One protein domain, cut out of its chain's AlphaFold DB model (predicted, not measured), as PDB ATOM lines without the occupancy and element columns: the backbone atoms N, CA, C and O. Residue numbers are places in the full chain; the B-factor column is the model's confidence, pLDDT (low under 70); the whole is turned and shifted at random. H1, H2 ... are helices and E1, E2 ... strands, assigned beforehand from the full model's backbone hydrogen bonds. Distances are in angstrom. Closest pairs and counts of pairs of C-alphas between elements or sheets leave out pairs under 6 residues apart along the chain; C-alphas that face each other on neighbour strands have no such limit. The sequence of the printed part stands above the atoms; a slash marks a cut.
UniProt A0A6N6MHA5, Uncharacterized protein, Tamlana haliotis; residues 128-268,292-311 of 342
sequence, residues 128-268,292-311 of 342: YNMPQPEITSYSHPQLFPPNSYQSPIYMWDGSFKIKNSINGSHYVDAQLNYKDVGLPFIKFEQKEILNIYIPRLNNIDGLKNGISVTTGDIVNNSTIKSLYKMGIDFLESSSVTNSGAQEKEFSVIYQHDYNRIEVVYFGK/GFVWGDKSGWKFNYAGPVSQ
ATOM      1  N   TYR A 128      48.064 -27.611  77.641       78.69
ATOM      2  CA  TYR A 128      47.107 -28.705  77.838       78.69
ATOM      3  C   TYR A 128      46.815 -29.431  76.533       78.69
ATOM      4  O   TYR A 128      46.753 -28.809  75.468       78.69
ATOM      5  N   ASN A 129      46.557 -30.734  76.639       82.81
ATOM      6  CA  ASN A 129      45.976 -31.518  75.557       82.81
ATOM      7  C   ASN A 129      44.467 -31.257  75.522       82.81
ATOM      8  O   ASN A 129      43.709 -31.884  76.257       82.81
ATOM      9  N   MET A 130      44.041 -30.319  74.682       79.19
ATOM     10  CA  MET A 130      42.636 -29.992  74.497       79.19
ATOM     11  C   MET A 130      42.327 -29.751  73.018       79.19
ATOM     12  O   MET A 130      42.947 -28.876  72.395       79.19
ATOM     13  N   PRO A 131      41.367 -30.502  72.448       82.06
ATOM     14  CA  PRO A 131      40.980 -30.303  71.071       82.06
ATOM     15  C   PRO A 131      40.300 -28.954  70.869       82.06
ATOM     16  O   PRO A 131      39.607 -28.454  71.755       82.06
ATOM     17  N   GLN A 132      40.479 -28.372  69.685       81.06
ATOM     18  CA  GLN A 132      39.824 -27.113  69.357       81.06
ATOM     19  C   GLN A 132      38.295 -27.279  69.400       81.06
ATOM     20  O   GLN A 132      37.765 -28.093  68.637       81.06
ATOM     21  N   PRO A 133      37.565 -26.478  70.196       79.88
ATOM     22  CA  PRO A 133      36.111 -26.498  70.184       79.88
ATOM     23  C   PRO A 133      35.554 -26.050  68.825       79.88
ATOM     24  O   PRO A 133      36.040 -25.099  68.197       79.88
ATOM     25  N   GLU A 134      34.494 -26.719  68.378       81.12
ATOM     26  CA  GLU A 134      33.663 -26.250  67.270       81.12
ATOM     27  C   GLU A 134      32.725 -25.160  67.790       81.12
ATOM     28  O   GLU A 134      31.760 -25.459  68.489       81.12
ATOM     29  N   ILE A 135      33.017 -23.903  67.457       81.44
ATOM     30  CA  ILE A 135      32.276 -22.716  67.880       81.44
ATOM     31  C   ILE A 135      31.623 -22.084  66.653       81.44
ATOM     32  O   ILE A 135      32.230 -21.928  65.597       81.44
ATOM     33  N   THR A 136      30.382 -21.660  66.808       82.62
ATOM     34  CA  THR A 136      29.670 -20.796  65.869       82.62
ATOM     35  C   THR A 136      29.073 -19.628  66.639       82.62
ATOM     36  O   THR A 136      28.904 -19.695  67.858       82.62
ATOM     37  N   SER A 137      28.760 -18.539  65.942       82.94
ATOM     38  CA  SER A 137      28.045 -17.414  66.538       82.94
ATOM     39  C   SER A 137      26.726 -17.190  65.815       82.94
ATOM     40  O   SER A 137      26.711 -17.089  64.591       82.94
ATOM     41  N   TYR A 138      25.629 -17.085  66.566       81.25
ATOM     42  CA  TYR A 138      24.329 -16.728  65.989       81.25
ATOM     43  C   TYR A 138      24.263 -15.248  65.617       81.25
ATOM     44  O   TYR A 138      23.689 -14.897  64.590       81.25
ATOM     45  N   SER A 139      24.857 -14.381  66.442       83.06
ATOM     46  CA  SER A 139      24.837 -12.935  66.222       83.06
ATOM     47  C   SER A 139      25.909 -12.460  65.241       83.06
ATOM     48  O   SER A 139      25.704 -11.446  64.580       83.06
ATOM     49  N   HIS A 140      27.023 -13.192  65.108       84.69
ATOM     50  CA  HIS A 140      28.127 -12.834  64.204       84.69
ATOM     51  C   HIS A 140      28.690 -14.044  63.434       84.69
ATOM     52  O   HIS A 140      29.889 -14.333  63.529       84.69
ATOM     53  N   PRO A 141      27.865 -14.776  62.661       83.88
ATOM     54  CA  PRO A 141      28.278 -16.006  61.976       83.88
ATOM     55  C   PRO A 141      29.455 -15.805  61.009       83.88
ATOM     56  O   PRO A 141      30.280 -16.699  60.840       83.88
ATOM     57  N   GLN A 142      29.584 -14.613  60.425       83.31
ATOM     58  CA  GLN A 142      30.662 -14.245  59.506       83.31
ATOM     59  C   GLN A 142      32.058 -14.254  60.149       83.31
ATOM     60  O   GLN A 142      33.046 -14.409  59.440       83.31
ATOM     61  N   LEU A 143      32.152 -14.103  61.476       80.12
ATOM     62  CA  LEU A 143      33.425 -14.119  62.210       80.12
ATOM     63  C   LEU A 143      33.825 -15.526  62.681       80.12
ATOM     64  O   LEU A 143      34.977 -15.747  63.063       80.12
ATOM     65  N   PHE A 144      32.890 -16.478  62.620       79.50
ATOM     66  CA  PHE A 144      33.062 -17.862  63.060       79.50
ATOM     67  C   PHE A 144      32.638 -18.866  61.971       79.50
ATOM     68  O   PHE A 144      31.829 -19.755  62.250       79.50
ATOM     69  N   PRO A 145      33.140 -18.756  60.721       75.50
ATOM     70  CA  PRO A 145      32.893 -19.798  59.737       75.50
ATOM     71  C   PRO A 145      33.604 -21.095  60.172       75.50
ATOM     72  O   PRO A 145      34.684 -21.027  60.775       75.50
ATOM     73  N   PRO A 146      33.043 -22.280  59.861       70.19
ATOM     74  CA  PRO A 146      33.628 -23.559  60.248       70.19
ATOM     75  C   PRO A 146      35.109 -23.647  59.868       70.19
ATOM     76  O   PRO A 146      35.474 -23.429  58.713       70.19
ATOM     77  N   ASN A 147      35.966 -23.960  60.843       66.25
ATOM     78  CA  ASN A 147      37.417 -24.097  60.667       66.25
ATOM     79  C   ASN A 147      38.141 -22.853  60.116       66.25
ATOM     80  O   ASN A 147      39.272 -22.974  59.654       66.25
ATOM     81  N   SER A 148      37.538 -21.663  60.143       70.62
ATOM     82  CA  SER A 148      38.171 -20.439  59.634       70.62
ATOM     83  C   SER A 148      37.810 -19.213  60.471       70.62
ATOM     84  O   SER A 148      37.479 -18.153  59.940       70.62
ATOM     85  N   TYR A 149      37.893 -19.364  61.791       75.06
ATOM     86  CA  TYR A 149      37.708 -18.291  62.760       75.06
ATOM     87  C   TYR A 149      38.486 -17.026  62.385       75.06
ATOM     88  O   TYR A 149      39.615 -17.103  61.894       75.06
ATOM     89  N   GLN A 150      37.877 -15.866  62.633       75.88
ATOM     90  CA  GLN A 150      38.431 -14.566  62.242       75.88
ATOM     91  C   GLN A 150      38.591 -13.589  63.413       75.88
ATOM     92  O   GLN A 150      39.123 -12.497  63.220       75.88
ATOM     93  N   SER A 151      38.147 -13.950  64.622       80.94
ATOM     94  CA  SER A 151      38.223 -13.071  65.793       80.94
ATOM     95  C   SER A 151      38.448 -13.858  67.091       80.94
ATOM     96  O   SER A 151      37.879 -14.943  67.241       80.94
ATOM     97  N   PRO A 152      39.256 -13.335  68.033       87.94
ATOM     98  CA  PRO A 152      39.291 -13.823  69.406       87.94
ATOM     99  C   PRO A 152      37.942 -13.662  70.115       87.94
ATOM    100  O   PRO A 152      37.164 -12.748  69.821       87.94
ATOM    101  N   ILE A 153      37.701 -14.521  71.101       88.12
ATOM    102  CA  ILE A 153      36.544 -14.467  71.993       88.12
ATOM    103  C   ILE A 153      37.008 -13.972  73.359       88.12
ATOM    104  O   ILE A 153      37.903 -14.549  73.965       88.12
ATOM    105  N   TYR A 154      36.361 -12.930  73.859       89.94
ATOM    106  CA  TYR A 154      36.573 -12.374  75.188       89.94
ATOM    107  C   TYR A 154      35.420 -12.836  76.076       89.94
ATOM    108  O   TYR A 154      34.263 -12.718  75.683       89.94
ATOM    109  N   MET A 155      35.715 -13.356  77.259       87.25
ATOM    110  CA  MET A 155      34.723 -13.749  78.255       87.25
ATOM    111  C   MET A 155      34.958 -12.932  79.520       87.25
ATOM    112  O   MET A 155      36.045 -12.971  80.105       87.25
ATOM    113  N   TRP A 156      33.955 -12.132  79.872       85.00
ATOM    114  CA  TRP A 156      33.997 -11.196  80.989       85.00
ATOM    115  C   TRP A 156      32.600 -10.977  81.561       85.00
ATOM    116  O   TRP A 156      31.669 -10.684  80.808       85.00
ATOM    117  N   ASP A 157      32.479 -11.073  82.883       79.19
ATOM    118  CA  ASP A 157      31.220 -10.940  83.630       79.19
ATOM    119  C   ASP A 157      30.135 -11.881  83.075       79.19
ATOM    120  O   ASP A 157      29.019 -11.490  82.712       79.19
ATOM    121  N   GLY A 158      30.545 -13.130  82.847       77.06
ATOM    122  CA  GLY A 158      29.756 -14.189  82.236       77.06
ATOM    123  C   GLY A 158      29.316 -13.913  80.796       77.06
ATOM    124  O   GLY A 158      28.536 -14.685  80.262       77.06
ATOM    125  N   SER A 159      29.752 -12.841  80.138       82.06
ATOM    126  CA  SER A 159      29.281 -12.479  78.795       82.06
ATOM    127  C   SER A 159      30.384 -12.668  77.759       82.06
ATOM    128  O   SER A 159      31.549 -12.357  78.014       82.06
ATOM    129  N   PHE A 160      30.019 -13.147  76.568       86.75
ATOM    130  CA  PHE A 160      30.961 -13.246  75.455       86.75
ATOM    131  C   PHE A 160      30.971 -11.966  74.644       86.75
ATOM    132  O   PHE A 160      29.925 -11.465  74.232       86.75
ATOM    133  N   LYS A 161      32.169 -11.475  74.358       88.81
ATOM    134  CA  LYS A 161      32.402 -10.323  73.501       88.81
ATOM    135  C   LYS A 161      33.398 -10.675  72.415       88.81
ATOM    136  O   LYS A 161      34.294 -11.493  72.602       88.81
ATOM    137  N   ILE A 162      33.254 -10.026  71.274       88.12
ATOM    138  CA  ILE A 162      34.172 -10.163  70.147       88.12
ATOM    139  C   ILE A 162      34.547  -8.784  69.644       88.12
ATOM    140  O   ILE A 162      33.750  -7.844  69.705       88.12
ATOM    141  N   LYS A 163      35.767  -8.656  69.129       85.19
ATOM    142  CA  LYS A 163      36.188  -7.428  68.466       85.19
ATOM    143  C   LYS A 163      35.629  -7.446  67.050       85.19
ATOM    144  O   LYS A 163      36.056  -8.253  66.222       85.19
ATOM    145  N   ASN A 164      34.652  -6.585  66.784       76.81
ATOM    146  CA  ASN A 164      34.125  -6.397  65.444       76.81
ATOM    147  C   ASN A 164      34.953  -5.309  64.758       76.81
ATOM    148  O   ASN A 164      35.017  -4.181  65.235       76.81
ATOM    149  N   SER A 165      35.625  -5.655  63.663       68.69
ATOM    150  CA  SER A 165      36.399  -4.700  62.856       68.69
ATOM    151  C   SER A 165      35.678  -4.274  61.577       68.69
ATOM    152  O   SER A 165      36.189  -3.416  60.865       68.69
ATOM    153  N   ILE A 166      34.497  -4.834  61.293       62.62
ATOM    154  CA  ILE A 166      33.740  -4.589  60.058       62.62
ATOM    155  C   ILE A 166      33.138  -3.171  60.059       62.62
ATOM    156  O   ILE A 166      33.174  -2.499  59.037       62.62
ATOM    157  N   ASN A 167      32.660  -2.680  61.212       54.41
ATOM    158  CA  ASN A 167      31.952  -1.393  61.346       54.41
ATOM    159  C   ASN A 167      32.638  -0.424  62.333       54.41
ATOM    160  O   ASN A 167      31.980   0.282  63.095       54.41
ATOM    161  N   GLY A 168      33.974  -0.415  62.344       59.31
ATOM    162  CA  GLY A 168      34.787   0.296  63.338       59.31
ATOM    163  C   GLY A 168      35.183  -0.620  64.494       59.31
ATOM    164  O   GLY A 168      34.403  -1.462  64.911       59.31
ATOM    165  N   SER A 169      36.411  -0.488  64.995       70.88
ATOM    166  CA  SER A 169      36.990  -1.416  65.977       70.88
ATOM    167  C   SER A 169      36.394  -1.223  67.379       70.88
ATOM    168  O   SER A 169      36.932  -0.449  68.170       70.88
ATOM    169  N   HIS A 170      35.337  -1.961  67.708       83.44
ATOM    170  CA  HIS A 170      34.734  -1.990  69.045       83.44
ATOM    171  C   HIS A 170      34.365  -3.418  69.469       83.44
ATOM    172  O   HIS A 170      34.288  -4.332  68.641       83.44
ATOM    173  N   TYR A 171      34.174  -3.616  70.774       88.06
ATOM    174  CA  TYR A 171      33.717  -4.888  71.323       88.06
ATOM    175  C   TYR A 171      32.190  -4.939  71.314       88.06
ATOM    176  O   TYR A 171      31.525  -3.976  71.695       88.06
ATOM    177  N   VAL A 172      31.643  -6.065  70.867       87.19
ATOM    178  CA  VAL A 172      30.198  -6.321  70.802       87.19
ATOM    179  C   VAL A 172      29.883  -7.659  71.440       87.19
ATOM    180  O   VAL A 172      30.708  -8.573  71.390       87.19
ATOM    181  N   ASP A 173      28.687  -7.785  72.010       88.00
ATOM    182  CA  ASP A 173      28.236  -9.050  72.581       88.00
ATOM    183  C   ASP A 173      28.053 -10.110  71.488       88.00
ATOM    184  O   ASP A 173      27.577  -9.841  70.375       88.00
ATOM    185  N   ALA A 174      28.439 -11.337  71.819       85.88
ATOM    186  CA  ALA A 174      28.361 -12.490  70.946       85.88
ATOM    187  C   ALA A 174      27.510 -13.583  71.590       85.88
ATOM    188  O   ALA A 174      27.742 -13.992  72.723       85.88
ATOM    189  N   GLN A 175      26.549 -14.105  70.837       85.81
ATOM    190  CA  GLN A 175      25.858 -15.328  71.207       85.81
ATOM    191  C   GLN A 175      26.615 -16.492  70.578       85.81
ATOM    192  O   GLN A 175      26.697 -16.573  69.347       85.81
ATOM    193  N   LEU A 176      27.189 -17.358  71.411       83.06
ATOM    194  CA  LEU A 176      27.974 -18.505  70.960       83.06
ATOM    195  C   LEU A 176      27.143 -19.791  71.002       83.06
ATOM    196  O   LEU A 176      26.267 -19.960  71.853       83.06
ATOM    197  N   ASN A 177      27.454 -20.694  70.080       80.00
ATOM    198  CA  ASN A 177      26.985 -22.073  70.029       80.00
ATOM    199  C   ASN A 177      28.195 -22.983  69.839       80.00
ATOM    200  O   ASN A 177      28.996 -22.749  68.933       80.00
ATOM    201  N   TYR A 178      28.344 -23.988  70.693       77.06
ATOM    202  CA  TYR A 178      29.512 -24.861  70.710       77.06
ATOM    203  C   TYR A 178      29.127 -26.312  71.021       77.06
ATOM    204  O   TYR A 178      28.156 -26.575  71.734       77.06
ATOM    205  N   LYS A 179      29.865 -27.261  70.432       67.69
ATOM    206  CA  LYS A 179      29.658 -28.709  70.641       67.69
ATOM    207  C   LYS A 179      30.457 -29.234  71.838       67.69
ATOM    208  O   LYS A 179      31.093 -28.454  72.529       67.69
ATOM    209  N   ASP A 180      30.392 -30.548  72.064       56.75
ATOM    210  CA  ASP A 180      30.811 -31.350  73.234       56.75
ATOM    211  C   ASP A 180      32.286 -31.233  73.697       56.75
ATOM    212  O   ASP A 180      32.792 -32.114  74.379       56.75
ATOM    213  N   VAL A 181      33.002 -30.171  73.344       60.19
ATOM    214  CA  VAL A 181      34.279 -29.783  73.939       60.19
ATOM    215  C   VAL A 181      34.034 -28.393  74.518       60.19
ATOM    216  O   VAL A 181      33.886 -27.433  73.762       60.19
ATOM    217  N   GLY A 182      33.880 -28.293  75.843       68.06
ATOM    218  CA  GLY A 182      33.631 -27.019  76.530       68.06
ATOM    219  C   GLY A 182      34.640 -25.927  76.149       68.06
ATOM    220  O   GLY A 182      35.712 -26.201  75.613       68.06
ATOM    221  N   LEU A 183      34.306 -24.661  76.405       73.94
ATOM    222  CA  LEU A 183      35.214 -23.555  76.084       73.94
ATOM    223  C   LEU A 183      36.407 -23.537  77.058       73.94
ATOM    224  O   LEU A 183      36.210 -23.763  78.254       73.94
ATOM    225  N   PRO A 184      37.633 -23.246  76.586       72.88
ATOM    226  CA  PRO A 184      38.851 -23.376  77.380       72.88
ATOM    227  C   PRO A 184      39.090 -22.148  78.269       72.88
ATOM    228  O   PRO A 184      40.165 -21.553  78.254       72.88
ATOM    229  N   PHE A 185      38.067 -21.707  78.998       74.38
ATOM    230  CA  PHE A 185      38.188 -20.589  79.925       74.38
ATOM    231  C   PHE A 185      38.655 -21.068  81.290       74.38
ATOM    232  O   PHE A 185      38.354 -22.176  81.714       74.38
ATOM    233  N   ILE A 186      39.409 -20.224  81.980       71.06
ATOM    234  CA  ILE A 186      40.015 -20.544  83.262       71.06
ATOM    235  C   ILE A 186      39.545 -19.577  84.336       71.06
ATOM    236  O   ILE A 186      39.265 -18.399  84.091       71.06
ATOM    237  N   LYS A 187      39.502 -20.091  85.559       67.88
ATOM    238  CA  LYS A 187      39.203 -19.331  86.761       67.88
ATOM    239  C   LYS A 187      40.407 -19.395  87.691       67.88
ATOM    240  O   LYS A 187      41.063 -20.429  87.780       67.88
ATOM    241  N   PHE A 188      40.691 -18.291  88.372       64.56
ATOM    242  CA  PHE A 188      41.671 -18.252  89.454       64.56
ATOM    243  C   PHE A 188      40.939 -17.900  90.744       64.56
ATOM    244  O   PHE A 188      40.142 -16.962  90.781       64.56
ATOM    245  N   GLU A 189      41.185 -18.675  91.800       63.41
ATOM    246  CA  GLU A 189      40.422 -18.603  93.051       63.41
ATOM    247  C   GLU A 189      38.886 -18.656  92.821       63.41
ATOM    248  O   GLU A 189      38.378 -19.368  91.955       63.41
ATOM    249  N   GLN A 190      38.115 -17.898  93.604       59.69
ATOM    250  CA  GLN A 190      36.685 -17.664  93.376       59.69
ATOM    251  C   GLN A 190      36.428 -16.415  92.520       59.69
ATOM    252  O   GLN A 190      35.276 -16.008  92.368       59.69
ATOM    253  N   LYS A 191      37.480 -15.819  91.952       66.38
ATOM    254  CA  LYS A 191      37.421 -14.551  91.236       66.38
ATOM    255  C   LYS A 191      37.219 -14.773  89.741       66.38
ATOM    256  O   LYS A 191      37.832 -15.642  89.128       66.38
ATOM    257  N   GLU A 192      36.363 -13.954  89.146       71.25
ATOM    258  CA  GLU A 192      36.253 -13.868  87.697       71.25
ATOM    259  C   GLU A 192      37.340 -12.940  87.139       71.25
ATOM    260  O   GLU A 192      37.511 -11.808  87.595       71.25
ATOM    261  N   ILE A 193      38.089 -13.442  86.160       79.88
ATOM    262  CA  ILE A 193      39.077 -12.677  85.398       79.88
ATOM    263  C   ILE A 193      38.664 -12.636  83.929       79.88
ATOM    264  O   ILE A 193      37.919 -13.504  83.459       79.88
ATOM    265  N   LEU A 194      39.189 -11.665  83.179       86.88
ATOM    266  CA  LEU A 194      39.012 -11.667  81.733       86.88
ATOM    267  C   LEU A 194      39.714 -12.892  81.162       86.88
ATOM    268  O   LEU A 194      40.903 -13.098  81.391       86.88
ATOM    269  N   ASN A 195      38.982 -13.669  80.380       88.19
ATOM    270  CA  ASN A 195      39.572 -14.709  79.563       88.19
ATOM    271  C   ASN A 195      39.493 -14.327  78.094       88.19
ATOM    272  O   ASN A 195      38.448 -13.894  77.610       88.19
ATOM    273  N   ILE A 196      40.587 -14.530  77.372       90.06
ATOM    274  CA  ILE A 196      40.673 -14.267  75.940       90.06
ATOM    275  C   ILE A 196      41.036 -15.572  75.254       90.06
ATOM    276  O   ILE A 196      42.170 -16.030  75.351       90.06
ATOM    277  N   TYR A 197      40.084 -16.171  74.553       88.12
ATOM    278  CA  TYR A 197      40.331 -17.348  73.738       88.12
ATOM    279  C   TYR A 197      40.640 -16.944  72.296       88.12
ATOM    280  O   TYR A 197      39.833 -16.317  71.607       88.12
ATOM    281  N   ILE A 198      41.827 -17.319  71.836       86.88
ATOM    282  CA  ILE A 198      42.315 -17.145  70.475       86.88
ATOM    283  C   ILE A 198      42.252 -18.531  69.816       86.88
ATOM    284  O   ILE A 198      43.144 -19.350  70.059       86.88
ATOM    285  N   PRO A 199      41.214 -18.826  69.007       81.69
ATOM    286  CA  PRO A 199      41.148 -20.090  68.284       81.69
ATOM    287  C   PRO A 199      42.293 -20.192  67.272       81.69
ATOM    288  O   PRO A 199      43.039 -19.237  67.045       81.69
ATOM    289  N   ARG A 200      42.438 -21.340  66.609       76.31
ATOM    290  CA  ARG A 200      43.359 -21.450  65.483       76.31
ATOM    291  C   ARG A 200      42.778 -20.645  64.326       76.31
ATOM    292  O   ARG A 200      41.727 -20.976  63.777       76.31
ATOM    293  N   LEU A 201      43.468 -19.571  63.969       66.50
ATOM    294  CA  LEU A 201      43.036 -18.623  62.948       66.50
ATOM    295  C   LEU A 201      43.786 -18.960  61.656       66.50
ATOM    296  O   LEU A 201      45.013 -18.899  61.617       66.50
ATOM    297  N   ASN A 202      43.060 -19.358  60.609       49.72
ATOM    298  CA  ASN A 202      43.682 -19.816  59.363       49.72
ATOM    299  C   ASN A 202      44.145 -18.666  58.453       49.72
ATOM    300  O   ASN A 202      45.017 -18.905  57.630       49.72
ATOM    301  N   ASN A 203      43.613 -17.443  58.605       49.44
ATOM    302  CA  ASN A 203      44.047 -16.215  57.918       49.44
ATOM    303  C   ASN A 203      43.406 -14.985  58.591       49.44
ATOM    304  O   ASN A 203      42.183 -14.956  58.706       49.44
ATOM    305  N   ILE A 204      44.168 -13.953  58.989       49.09
ATOM    306  CA  ILE A 204      43.572 -12.659  59.391       49.09
ATOM    307  C   ILE A 204      44.416 -11.470  58.928       49.09
ATOM    308  O   ILE A 204      45.584 -11.349  59.291       49.09
ATOM    309  N   ASP A 205      43.771 -10.528  58.238       37.72
ATOM    310  CA  ASP A 205      44.277  -9.178  57.950       37.72
ATOM    311  C   ASP A 205      44.350  -8.255  59.191       37.72
ATOM    312  O   ASP A 205      45.003  -7.220  59.156       37.72
ATOM    313  N   GLY A 206      43.745  -8.638  60.322       40.72
ATOM    314  CA  GLY A 206      43.716  -7.894  61.595       40.72
ATOM    315  C   GLY A 206      44.748  -8.320  62.655       40.72
ATOM    316  O   GLY A 206      44.976  -7.574  63.604       40.72
ATOM    317  N   LEU A 207      45.417  -9.469  62.489       49.47
ATOM    318  CA  LEU A 207      46.642  -9.834  63.233       49.47
ATOM    319  C   LEU A 207      47.912  -9.375  62.495       49.47
ATOM    320  O   LEU A 207      48.990  -9.338  63.094       49.47
ATOM    321  N   LYS A 208      47.780  -8.950  61.225       42.31
ATOM    322  CA  LYS A 208      48.864  -8.346  60.426       42.31
ATOM    323  C   LYS A 208      49.439  -7.070  61.053       42.31
ATOM    324  O   LYS A 208      50.573  -6.721  60.751       42.31
ATOM    325  N   ASN A 209      48.727  -6.443  61.994       41.84
ATOM    326  CA  ASN A 209      49.209  -5.302  62.775       41.84
ATOM    327  C   ASN A 209      49.763  -5.704  64.160       41.84
ATOM    328  O   ASN A 209      49.493  -5.027  65.151       41.84
ATOM    329  N   GLY A 210      50.550  -6.788  64.242       43.88
ATOM    330  CA  GLY A 210      51.526  -6.944  65.334       43.88
ATOM    331  C   GLY A 210      51.494  -8.226  66.171       43.88
ATOM    332  O   GLY A 210      52.200  -8.270  67.180       43.88
ATOM    333  N   ILE A 211      50.741  -9.270  65.798       48.84
ATOM    334  CA  ILE A 211      50.865 -10.591  66.452       48.84
ATOM    335  C   ILE A 211      51.057 -11.676  65.392       48.84
ATOM    336  O   ILE A 211      50.109 -12.270  64.881       48.84
ATOM    337  N   SER A 212      52.317 -11.931  65.046       48.78
ATOM    338  CA  SER A 212      52.707 -13.037  64.171       48.78
ATOM    339  C   SER A 212      52.726 -14.340  64.978       48.78
ATOM    340  O   SER A 212      53.791 -14.831  65.339       48.78
ATOM    341  N   VAL A 213      51.551 -14.909  65.271       53.12
ATOM    342  CA  VAL A 213      51.442 -16.241  65.913       53.12
ATOM    343  C   VAL A 213      51.717 -17.378  64.914       53.12
ATOM    344  O   VAL A 213      51.708 -18.558  65.250       53.12
ATOM    345  N   THR A 214      52.002 -17.040  63.654       45.81
ATOM    346  CA  THR A 214      52.437 -17.993  62.640       45.81
ATOM    347  C   THR A 214      53.820 -18.532  63.014       45.81
ATOM    348  O   THR A 214      54.834 -17.885  62.772       45.81
ATOM    349  N   THR A 215      53.846 -19.750  63.558       43.66
ATOM    350  CA  THR A 215      54.961 -20.724  63.545       43.66
ATOM    351  C   THR A 215      56.042 -20.696  64.635       43.66
ATOM    352  O   THR A 215      56.917 -21.555  64.590       43.66
ATOM    353  N   GLY A 216      55.983 -19.849  65.669       49.97
ATOM    354  CA  GLY A 216      57.034 -19.895  66.696       49.97
ATOM    355  C   GLY A 216      56.734 -19.162  67.993       49.97
ATOM    356  O   GLY A 216      57.142 -18.018  68.165       49.97
ATOM    357  N   ASP A 217      56.098 -19.888  68.907       57.28
ATOM    358  CA  ASP A 217      56.084 -19.647  70.350       57.28
ATOM    359  C   ASP A 217      55.362 -18.370  70.821       57.28
ATOM    360  O   ASP A 217      55.843 -17.243  70.662       57.28
ATOM    361  N   ILE A 218      54.211 -18.548  71.480       65.75
ATOM    362  CA  ILE A 218      53.455 -17.440  72.083       65.75
ATOM    363  C   ILE A 218      54.253 -16.679  73.140       65.75
ATOM    364  O   ILE A 218      53.841 -15.597  73.542       65.75
ATOM    365  N   VAL A 219      55.379 -17.234  73.593       66.06
ATOM    366  CA  VAL A 219      56.214 -16.669  74.653       66.06
ATOM    367  C   VAL A 219      57.222 -15.635  74.166       66.06
ATOM    368  O   VAL A 219      57.903 -15.029  74.999       66.06
ATOM    369  N   ASN A 220      57.349 -15.421  72.850       72.12
ATOM    370  CA  ASN A 220      58.259 -14.404  72.338       72.12
ATOM    371  C   ASN A 220      57.805 -12.990  72.764       72.12
ATOM    372  O   ASN A 220      56.618 -12.711  72.953       72.12
ATOM    373  N   ASN A 221      58.769 -12.082  72.937       68.19
ATOM    374  CA  ASN A 221      58.540 -10.787  73.589       68.19
ATOM    375  C   ASN A 221      57.511  -9.905  72.861       68.19
ATOM    376  O   ASN A 221      56.685  -9.253  73.495       68.19
ATOM    377  N   SER A 222      57.547  -9.864  71.526       69.62
ATOM    378  CA  SER A 222      56.587  -9.076  70.745       69.62
ATOM    379  C   SER A 222      55.177  -9.646  70.859       69.62
ATOM    380  O   SER A 222      54.231  -8.886  71.053       69.62
ATOM    381  N   THR A 223      55.039 -10.972  70.817       74.75
ATOM    382  CA  THR A 223      53.747 -11.653  70.936       74.75
ATOM    383  C   THR A 223      53.137 -11.402  72.298       74.75
ATOM    384  O   THR A 223      52.026 -10.887  72.361       74.75
ATOM    385  N   ILE A 224      53.862 -11.658  73.390       75.62
ATOM    386  CA  ILE A 224      53.306 -11.433  74.726       75.62
ATOM    387  C   ILE A 224      52.971  -9.955  74.955       75.62
ATOM    388  O   ILE A 224      51.932  -9.671  75.541       75.62
ATOM    389  N   LYS A 225      53.780  -8.998  74.475       77.25
ATOM    390  CA  LYS A 225      53.427  -7.566  74.564       77.25
ATOM    391  C   LYS A 225      52.095  -7.269  73.887       77.25
ATOM    392  O   LYS A 225      51.271  -6.540  74.438       77.25
ATOM    393  N   SER A 226      51.871  -7.847  72.715       77.69
ATOM    394  CA  SER A 226      50.617  -7.680  71.992       77.69
ATOM    395  C   SER A 226      49.447  -8.411  72.656       77.69
ATOM    396  O   SER A 226      48.350  -7.860  72.704       77.69
ATOM    397  N   LEU A 227      49.665  -9.603  73.222       83.19
ATOM    398  CA  LEU A 227      48.674 -10.322  74.033       83.19
ATOM    399  C   LEU A 227      48.304  -9.529  75.292       83.19
ATOM    400  O   LEU A 227      47.128  -9.407  75.631       83.19
ATOM    401  N   TYR A 228      49.296  -8.920  75.939       81.69
ATOM    402  CA  TYR A 228      49.078  -8.059  77.089       81.69
ATOM    403  C   TYR A 228      48.249  -6.829  76.701       81.69
ATOM    404  O   TYR A 228      47.222  -6.537  77.312       81.69
ATOM    405  N   LYS A 229      48.654  -6.139  75.626       80.88
ATOM    406  CA  LYS A 229      47.915  -4.995  75.084       80.88
ATOM    407  C   LYS A 229      46.477  -5.370  74.732       80.88
ATOM    408  O   LYS A 229      45.572  -4.601  75.023       80.88
ATOM    409  N   MET A 230      46.256  -6.549  74.157       85.25
ATOM    410  CA  MET A 230      44.925  -7.045  73.814       85.25
ATOM    411  C   MET A 230      43.995  -7.117  75.035       85.25
ATOM    412  O   MET A 230      42.841  -6.702  74.932       85.25
ATOM    413  N   GLY A 231      44.482  -7.617  76.174       86.69
ATOM    414  CA  GLY A 231      43.693  -7.680  77.405       86.69
ATOM    415  C   GLY A 231      43.471  -6.319  78.052       86.69
ATOM    416  O   GLY A 231      42.347  -6.010  78.442       86.69
ATOM    417  N   ILE A 232      44.496  -5.465  78.089       84.25
ATOM    418  CA  ILE A 232      44.357  -4.106  78.628       84.25
ATOM    419  C   ILE A 232      43.406  -3.254  77.787       84.25
ATOM    420  O   ILE A 232      42.512  -2.629  78.348       84.25
ATOM    421  N   ASP A 233      43.522  -3.290  76.458       85.00
ATOM    422  CA  ASP A 233      42.626  -2.557  75.559       85.00
ATOM    423  C   ASP A 233      41.158  -2.982  75.759       85.00
ATOM    424  O   ASP A 233      40.251  -2.175  75.570       85.00
ATOM    425  N   PHE A 234      40.893  -4.244  76.124       88.12
ATOM    426  CA  PHE A 234      39.549  -4.689  76.502       88.12
ATOM    427  C   PHE A 234      39.130  -4.138  77.868       88.12
ATOM    428  O   PHE A 234      38.055  -3.547  77.979       88.12
ATOM    429  N   LEU A 235      39.970  -4.316  78.892       85.75
ATOM    430  CA  LEU A 235      39.669  -3.935  80.276       85.75
ATOM    431  C   LEU A 235      39.499  -2.420  80.463       85.75
ATOM    432  O   LEU A 235      38.789  -1.996  81.369       85.75
ATOM    433  N   GLU A 236      40.122  -1.616  79.602       83.00
ATOM    434  CA  GLU A 236      39.986  -0.154  79.564       83.00
ATOM    435  C   GLU A 236      38.876   0.330  78.615       83.00
ATOM    436  O   GLU A 236      38.602   1.528  78.538       83.00
ATOM    437  N   SER A 237      38.222  -0.574  77.879       84.44
ATOM    438  CA  SER A 237      37.149  -0.208  76.954       84.44
ATOM    439  C   SER A 237      35.826   0.075  77.670       84.44
ATOM    440  O   SER A 237      35.548  -0.428  78.757       84.44
ATOM    441  N   SER A 238      34.930   0.787  76.984       81.25
ATOM    442  CA  SER A 238      33.552   1.025  77.437       81.25
ATOM    443  C   SER A 238      32.706  -0.248  77.593       81.25
ATOM    444  O   SER A 238      31.586  -0.177  78.090       81.25
ATOM    445  N   SER A 239      33.212  -1.410  77.167       79.00
ATOM    446  CA  SER A 239      32.526  -2.699  77.315       79.00
ATOM    447  C   SER A 239      32.658  -3.311  78.707       79.00
ATOM    448  O   SER A 239      32.000  -4.314  78.984       79.00
ATOM    449  N   VAL A 240      33.477  -2.716  79.576       81.00
ATOM    450  CA  VAL A 240      33.616  -3.113  80.975       81.00
ATOM    451  C   VAL A 240      32.826  -2.136  81.844       81.00
ATOM    452  O   VAL A 240      33.194  -0.979  82.011       81.00
ATOM    453  N   THR A 241      31.690  -2.606  82.360       62.12
ATOM    454  CA  THR A 241      30.662  -1.788  83.028       62.12
ATOM    455  C   THR A 241      30.884  -1.597  84.532       62.12
ATOM    456  O   THR A 241      30.279  -0.706  85.122       62.12
ATOM    457  N   ASN A 242      31.754  -2.399  85.157       57.59
ATOM    458  CA  ASN A 242      31.937  -2.446  86.609       57.59
ATOM    459  C   ASN A 242      33.369  -2.076  87.039       57.59
ATOM    460  O   ASN A 242      34.348  -2.358  86.349       57.59
ATOM    461  N   SER A 243      33.497  -1.544  88.260       48.84
ATOM    462  CA  SER A 243      34.755  -1.239  88.969       48.84
ATOM    463  C   SER A 243      35.705  -2.438  89.173       48.84
ATOM    464  O   SER A 243      36.813  -2.255  89.674       48.84
ATOM    465  N   GLY A 244      35.328  -3.650  88.746       48.69
ATOM    466  CA  GLY A 244      36.171  -4.855  88.734       48.69
ATOM    467  C   GLY A 244      37.360  -4.801  87.762       48.69
ATOM    468  O   GLY A 244      38.291  -5.592  87.894       48.69
ATOM    469  N   ALA A 245      37.393  -3.821  86.848       52.16
ATOM    470  CA  ALA A 245      38.539  -3.529  85.976       52.16
ATOM    471  C   ALA A 245      39.811  -3.093  86.733       52.16
ATOM    472  O   ALA A 245      40.892  -3.034  86.145       52.16
ATOM    473  N   GLN A 246      39.705  -2.775  88.031       53.56
ATOM    474  CA  GLN A 246      40.831  -2.280  88.827       53.56
ATOM    475  C   GLN A 246      42.014  -3.248  88.874       53.56
ATOM    476  O   GLN A 246      43.151  -2.800  89.016       53.56
ATOM    477  N   GLU A 247      41.775  -4.556  88.763       61.56
ATOM    478  CA  GLU A 247      42.843  -5.528  88.999       61.56
ATOM    479  C   GLU A 247      43.626  -5.920  87.740       61.56
ATOM    480  O   GLU A 247      44.673  -6.533  87.886       61.56
ATOM    481  N   LYS A 248      43.224  -5.486  86.532       73.81
ATOM    482  CA  LYS A 248      43.950  -5.714  85.258       73.81
ATOM    483  C   LYS A 248      44.473  -7.154  85.053       73.81
ATOM    484  O   LYS A 248      45.474  -7.360  84.372       73.81
ATOM    485  N   GLU A 249      43.785  -8.143  85.627       80.12
ATOM    486  CA  GLU A 249      44.136  -9.563  85.530       80.12
ATOM    487  C   GLU A 249      43.359 -10.228  84.407       80.12
ATOM    488  O   GLU A 249      42.141 -10.057  84.286       80.12
ATOM    489  N   PHE A 250      44.064 -11.008  83.597       85.31
ATOM    490  CA  PHE A 250      43.460 -11.734  82.495       85.31
ATOM    491  C   PHE A 250      44.316 -12.914  82.056       85.31
ATOM    492  O   PHE A 250      45.522 -12.978  82.303       85.31
ATOM    493  N   SER A 251      43.676 -13.846  81.368       87.62
ATOM    494  CA  SER A 251      44.318 -14.967  80.706       87.62
ATOM    495  C   SER A 251      44.136 -14.864  79.199       87.62
ATOM    496  O   SER A 251      43.109 -14.409  78.692       87.62
ATOM    497  N   VAL A 252      45.149 -15.316  78.474       88.44
ATOM    498  CA  VAL A 252      45.074 -15.566  77.043       88.44
ATOM    499  C   VAL A 252      45.240 -17.056  76.829       88.44
ATOM    500  O   VAL A 252      46.261 -17.630  77.196       88.44
ATOM    501  N   ILE A 253      44.236 -17.668  76.221       87.81
ATOM    502  CA  ILE A 253      44.234 -19.067  75.826       87.81
ATOM    503  C   ILE A 253      44.371 -19.118  74.313       87.81
ATOM    504  O   ILE A 253      43.494 -18.661  73.587       87.81
ATOM    505  N   TYR A 254      45.473 -19.671  73.835       86.56
ATOM    506  CA  TYR A 254      45.765 -19.818  72.422       86.56
ATOM    507  C   TYR A 254      45.641 -21.278  71.996       86.56
ATOM    508  O   TYR A 254      46.270 -22.160  72.583       86.56
ATOM    509  N   GLN A 255      44.864 -21.535  70.946       84.69
ATOM    510  CA  GLN A 255      44.815 -22.844  70.308       84.69
ATOM    511  C   GLN A 255      46.034 -23.016  69.390       84.69
ATOM    512  O   GLN A 255      46.051 -22.539  68.252       84.69
ATOM    513  N   HIS A 256      47.056 -23.706  69.894       78.81
ATOM    514  CA  HIS A 256      48.321 -23.897  69.188       78.81
ATOM    515  C   HIS A 256      48.175 -24.816  67.973       78.81
ATOM    516  O   HIS A 256      48.651 -24.516  66.878       78.81
ATOM    517  N   ASP A 257      47.501 -25.942  68.164       77.62
ATOM    518  CA  ASP A 257      47.153 -26.890  67.111       77.62
ATOM    519  C   ASP A 257      45.765 -27.481  67.389       77.62
ATOM    520  O   ASP A 257      45.080 -27.046  68.309       77.62
ATOM    521  N   TYR A 258      45.306 -28.448  66.592       80.31
ATOM    522  CA  TYR A 258      43.959 -29.003  66.762       80.31
ATOM    523  C   TYR A 258      43.730 -29.734  68.085       80.31
ATOM    524  O   TYR A 258      42.569 -29.962  68.397       80.31
ATOM    525  N   ASN A 259      44.784 -30.079  68.830       83.44
ATOM    526  CA  ASN A 259      44.751 -30.911  70.031       83.44
ATOM    527  C   ASN A 259      45.440 -30.269  71.241       83.44
ATOM    528  O   ASN A 259      45.463 -30.881  72.308       83.44
ATOM    529  N   ARG A 260      46.017 -29.071  71.097       82.75
ATOM    530  CA  ARG A 260      46.771 -28.406  72.159       82.75
ATOM    531  C   ARG A 260      46.387 -26.946  72.323       82.75
ATOM    532  O   ARG A 260      46.418 -26.176  71.359       82.75
ATOM    533  N   ILE A 261      46.162 -26.559  73.575       83.56
ATOM    534  CA  ILE A 261      46.067 -25.159  73.991       83.56
ATOM    535  C   ILE A 261      47.297 -24.744  74.798       83.56
ATOM    536  O   ILE A 261      47.920 -25.549  75.497       83.56
ATOM    537  N   GLU A 262      47.611 -23.461  74.726       85.25
ATOM    538  CA  GLU A 262      48.602 -22.795  75.555       85.25
ATOM    539  C   GLU A 262      47.933 -21.622  76.275       85.25
ATOM    540  O   GLU A 262      47.244 -20.809  75.665       85.25
ATOM    541  N   VAL A 263      48.122 -21.540  77.583       84.00
ATOM    542  CA  VAL A 263      47.507 -20.545  78.455       84.00
ATOM    543  C   VAL A 263      48.596 -19.644  79.001       84.00
ATOM    544  O   VAL A 263      49.515 -20.129  79.655       84.00
ATOM    545  N   VAL A 264      48.466 -18.339  78.788       86.06
ATOM    546  CA  VAL A 264      49.305 -17.306  79.398       86.06
ATOM    547  C   VAL A 264      48.446 -16.495  80.348       86.06
ATOM    548  O   VAL A 264      47.460 -15.894  79.931       86.06
ATOM    549  N   TYR A 265      48.824 -16.447  81.619       83.69
ATOM    550  CA  TYR A 265      48.155 -15.604  82.603       83.69
ATOM    551  C   TYR A 265      48.985 -14.368  82.945       83.69
ATOM    552  O   TYR A 265      50.190 -14.454  83.203       83.69
ATOM    553  N   PHE A 266      48.297 -13.229  82.968       80.31
ATOM    554  CA  PHE A 266      48.807 -11.924  83.350       80.31
ATOM    555  C   PHE A 266      48.203 -11.542  84.700       80.31
ATOM    556  O   PHE A 266      46.995 -11.320  84.818       80.31
ATOM    557  N   GLY A 267      49.057 -11.516  85.723       74.69
ATOM    558  CA  GLY A 267      48.648 -11.345  87.113       74.69
ATOM    559  C   GLY A 267      48.909  -9.958  87.684       74.69
ATOM    560  O   GLY A 267      49.692  -9.166  87.152       74.69
ATOM    561  N   LYS A 268      48.281  -9.687  88.829       71.00
ATOM    562  CA  LYS A 268      48.447  -8.444  89.582       71.00
ATOM    563  C   LYS A 268      49.826  -8.332  90.237       71.00
ATOM    564  O   LYS A 268      50.395  -9.296  90.756       71.00
ATOM    565  N   GLY A 292      38.390 -24.655  85.218       37.91
ATOM    566  CA  GLY A 292      37.052 -25.000  84.830       37.91
ATOM    567  C   GLY A 292      36.890 -25.076  83.316       37.91
ATOM    568  O   GLY A 292      36.495 -24.080  82.732       37.91
ATOM    569  N   PHE A 293      37.098 -26.226  82.671       45.03
ATOM    570  CA  PHE A 293      36.413 -26.492  81.400       45.03
ATOM    571  C   PHE A 293      34.909 -26.545  81.666       45.03
ATOM    572  O   PHE A 293      34.398 -27.508  82.237       45.03
ATOM    573  N   VAL A 294      34.195 -25.482  81.310       46.44
ATOM    574  CA  VAL A 294      32.766 -25.397  81.610       46.44
ATOM    575  C   VAL A 294      31.952 -26.051  80.504       46.44
ATOM    576  O   VAL A 294      32.111 -25.765  79.314       46.44
ATOM    577  N   TRP A 295      31.018 -26.882  80.951       43.91
ATOM    578  CA  TRP A 295      29.974 -27.513  80.163       43.91
ATOM    579  C   TRP A 295      28.675 -26.759  80.452       43.91
ATOM    580  O   TRP A 295      27.974 -27.046  81.419       43.91
ATOM    581  N   GLY A 296      28.407 -25.713  79.674       39.78
ATOM    582  CA  GLY A 296      27.159 -24.953  79.745       39.78
ATOM    583  C   GLY A 296      26.160 -25.404  78.683       39.78
ATOM    584  O   GLY A 296      26.519 -26.122  77.746       39.78
ATOM    585  N   ASP A 297      24.907 -24.955  78.801       44.44
ATOM    586  CA  ASP A 297      23.912 -25.132  77.742       44.44
ATOM    587  C   ASP A 297      24.476 -24.622  76.406       44.44
ATOM    588  O   ASP A 297      25.012 -23.514  76.315       44.44
ATOM    589  N   LYS A 298      24.347 -25.456  75.367       56.09
ATOM    590  CA  LYS A 298      25.035 -25.372  74.062       56.09
ATOM    591  C   LYS A 298      24.741 -24.099  73.246       56.09
ATOM    592  O   LYS A 298      25.221 -23.960  72.129       56.09
ATOM    593  N   SER A 299      23.957 -23.164  73.778       56.09
ATOM    594  CA  SER A 299      23.603 -21.895  73.145       56.09
ATOM    595  C   SER A 299      23.271 -20.836  74.197       56.09
ATOM    596  O   SER A 299      22.367 -21.047  75.006       56.09
ATOM    597  N   GLY A 300      23.920 -19.668  74.163       62.09
ATOM    598  CA  GLY A 300      23.606 -18.615  75.132       62.09
ATOM    599  C   GLY A 300      24.371 -17.304  74.962       62.09
ATOM    600  O   GLY A 300      25.399 -17.237  74.293       62.09
ATOM    601  N   TRP A 301      23.825 -16.254  75.582       62.66
ATOM    602  CA  TRP A 301      24.459 -14.935  75.744       62.66
ATOM    603  C   TRP A 301      25.303 -14.839  77.017       62.66
ATOM    604  O   TRP A 301      26.159 -13.966  77.126       62.66
ATOM    605  N   LYS A 302      25.014 -15.717  77.986       61.97
ATOM    606  CA  LYS A 302      25.633 -15.741  79.304       61.97
ATOM    607  C   LYS A 302      26.256 -17.099  79.589       61.97
ATOM    608  O   LYS A 302      25.760 -18.132  79.145       61.97
ATOM    609  N   PHE A 303      27.316 -17.058  80.370       62.59
ATOM    610  CA  PHE A 303      28.140 -18.154  80.816       62.59
ATOM    611  C   PHE A 303      27.976 -18.278  82.327       62.59
ATOM    612  O   PHE A 303      28.278 -17.349  83.074       62.59
ATOM    613  N   ASN A 304      27.484 -19.431  82.767       55.19
ATOM    614  CA  ASN A 304      27.468 -19.807  84.173       55.19
ATOM    615  C   ASN A 304      28.558 -20.860  84.364       55.19
ATOM    616  O   ASN A 304      28.533 -21.877  83.673       55.19
ATOM    617  N   TYR A 305      29.488 -20.644  85.296       54.78
ATOM    618  CA  TYR A 305      30.402 -21.696  85.741       54.78
ATOM    619  C   TYR A 305      29.561 -22.834  86.342       54.78
ATOM    620  O   TYR A 305      29.048 -22.700  87.452       54.78
ATOM    621  N   ALA A 306      29.345 -23.914  85.591       38.72
ATOM    622  CA  ALA A 306      28.545 -25.053  86.023       38.72
ATOM    623  C   ALA A 306      29.426 -26.298  86.178       38.72
ATOM    624  O   ALA A 306      29.981 -26.796  85.202       38.72
ATOM    625  N   GLY A 307      29.480 -26.811  87.410       41.41
ATOM    626  CA  GLY A 307      29.989 -28.140  87.750       41.41
ATOM    627  C   GLY A 307      31.482 -28.204  88.102       41.41
ATOM    628  O   GLY A 307      32.278 -27.460  87.531       41.41
ATOM    629  N   PRO A 308      31.868 -29.102  89.031       35.78
ATOM    630  CA  PRO A 308      33.265 -29.331  89.352       35.78
ATOM    631  C   PRO A 308      33.966 -29.953  88.155       35.78
ATOM    632  O   PRO A 308      33.516 -30.962  87.608       35.78
ATOM    633  N   VAL A 309      35.076 -29.356  87.747       40.41
ATOM    634  CA  VAL A 309      35.898 -29.928  86.691       40.41
ATOM    635  C   VAL A 309      36.740 -31.033  87.287       40.41
ATOM    636  O   VAL A 309      37.452 -30.840  88.266       40.41
ATOM    637  N   SER A 310      36.621 -32.219  86.697       38.31
ATOM    638  CA  SER A 310      37.309 -33.440  87.119       38.31
ATOM    639  C   SER A 310      38.810 -33.429  86.810       38.31
ATOM    640  O   SER A 310      39.435 -34.482  86.841       38.31
ATOM    641  N   GLN A 311      39.376 -32.277  86.442       40.66
ATOM    642  CA  GLN A 311      40.755 -32.144  85.994       40.66
ATOM    643  C   GLN A 311      41.449 -31.079  86.832       40.66
ATOM    644  O   GLN A 311      41.281 -29.872  86.655       40.66
TER     645      GLN A 311
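What this domain is: This is residues 128 to 268 and 292 to 311 of the 342 residues of an uncharacterized protein of Tamlana haliotis (UniProt A0A6N6MHA5). Amid little regular structure, a strongly twisted mixed sheet, E4-E3-E2-E6-E7-E8, curls round helix H1, with long loops outside. Of 161 printed residues, 60 are in named elements, in chain order E1 to E6, H1, H2, E7, E8: class mixed, compact, radius of gyration of the C-alphas 14.7 A, spans 38 by 36 by 33 A.

Where its parts are: E1 is residues 135 to 137, from C-alpha (32.276, -22.716, 67.880); E2 153 to 156; E3 159 to 164; E4 170 to 173; E5 176 to 178; E6 194 to 198; H1 221 to 235, 21.2 A; H2 243 to 247; E7 250 to 257, 21.9 A; E8 260 to 266, to C-alpha (48.807, -11.924, 83.350).

How they stand to each other: E2, E3, E4 form a meander, successive antiparallel neighbours (N 154 to O 161, 2.8 A; N 162 to O 172, 2.9 A). E6, H1 H2, E7 form a strand-helix-strand unit, parallel strands with helices between, its crossover right-handed (N 196 to O 251, 2.8 A). E7 and E8 form a hairpin (N 252 to O 264, 2.8 A). E1 and E5 are antiparallel (N 136 to O 177, 2.8 A). H1 is on the sheet, in two layers; its C-alpha 231 is 6.5 A from C-alpha 250. H2 is not on it. In H1 every O i to N i+4 pair is within hydrogen-bond range, in H2 0 of 1, with 1 of 2 O i to N i+3.

The domain as a whole: The farthest C-alphas, 167 and 310, are 41.5 A apart. Residues 269 to 291 are not printed, a gap of 20.7 A. Links E1 to E2, E5 to E6 and E6 to H1 are long. Of 62 residues under pLDDT 70, 201 to 219 and 292 to 311 are among them.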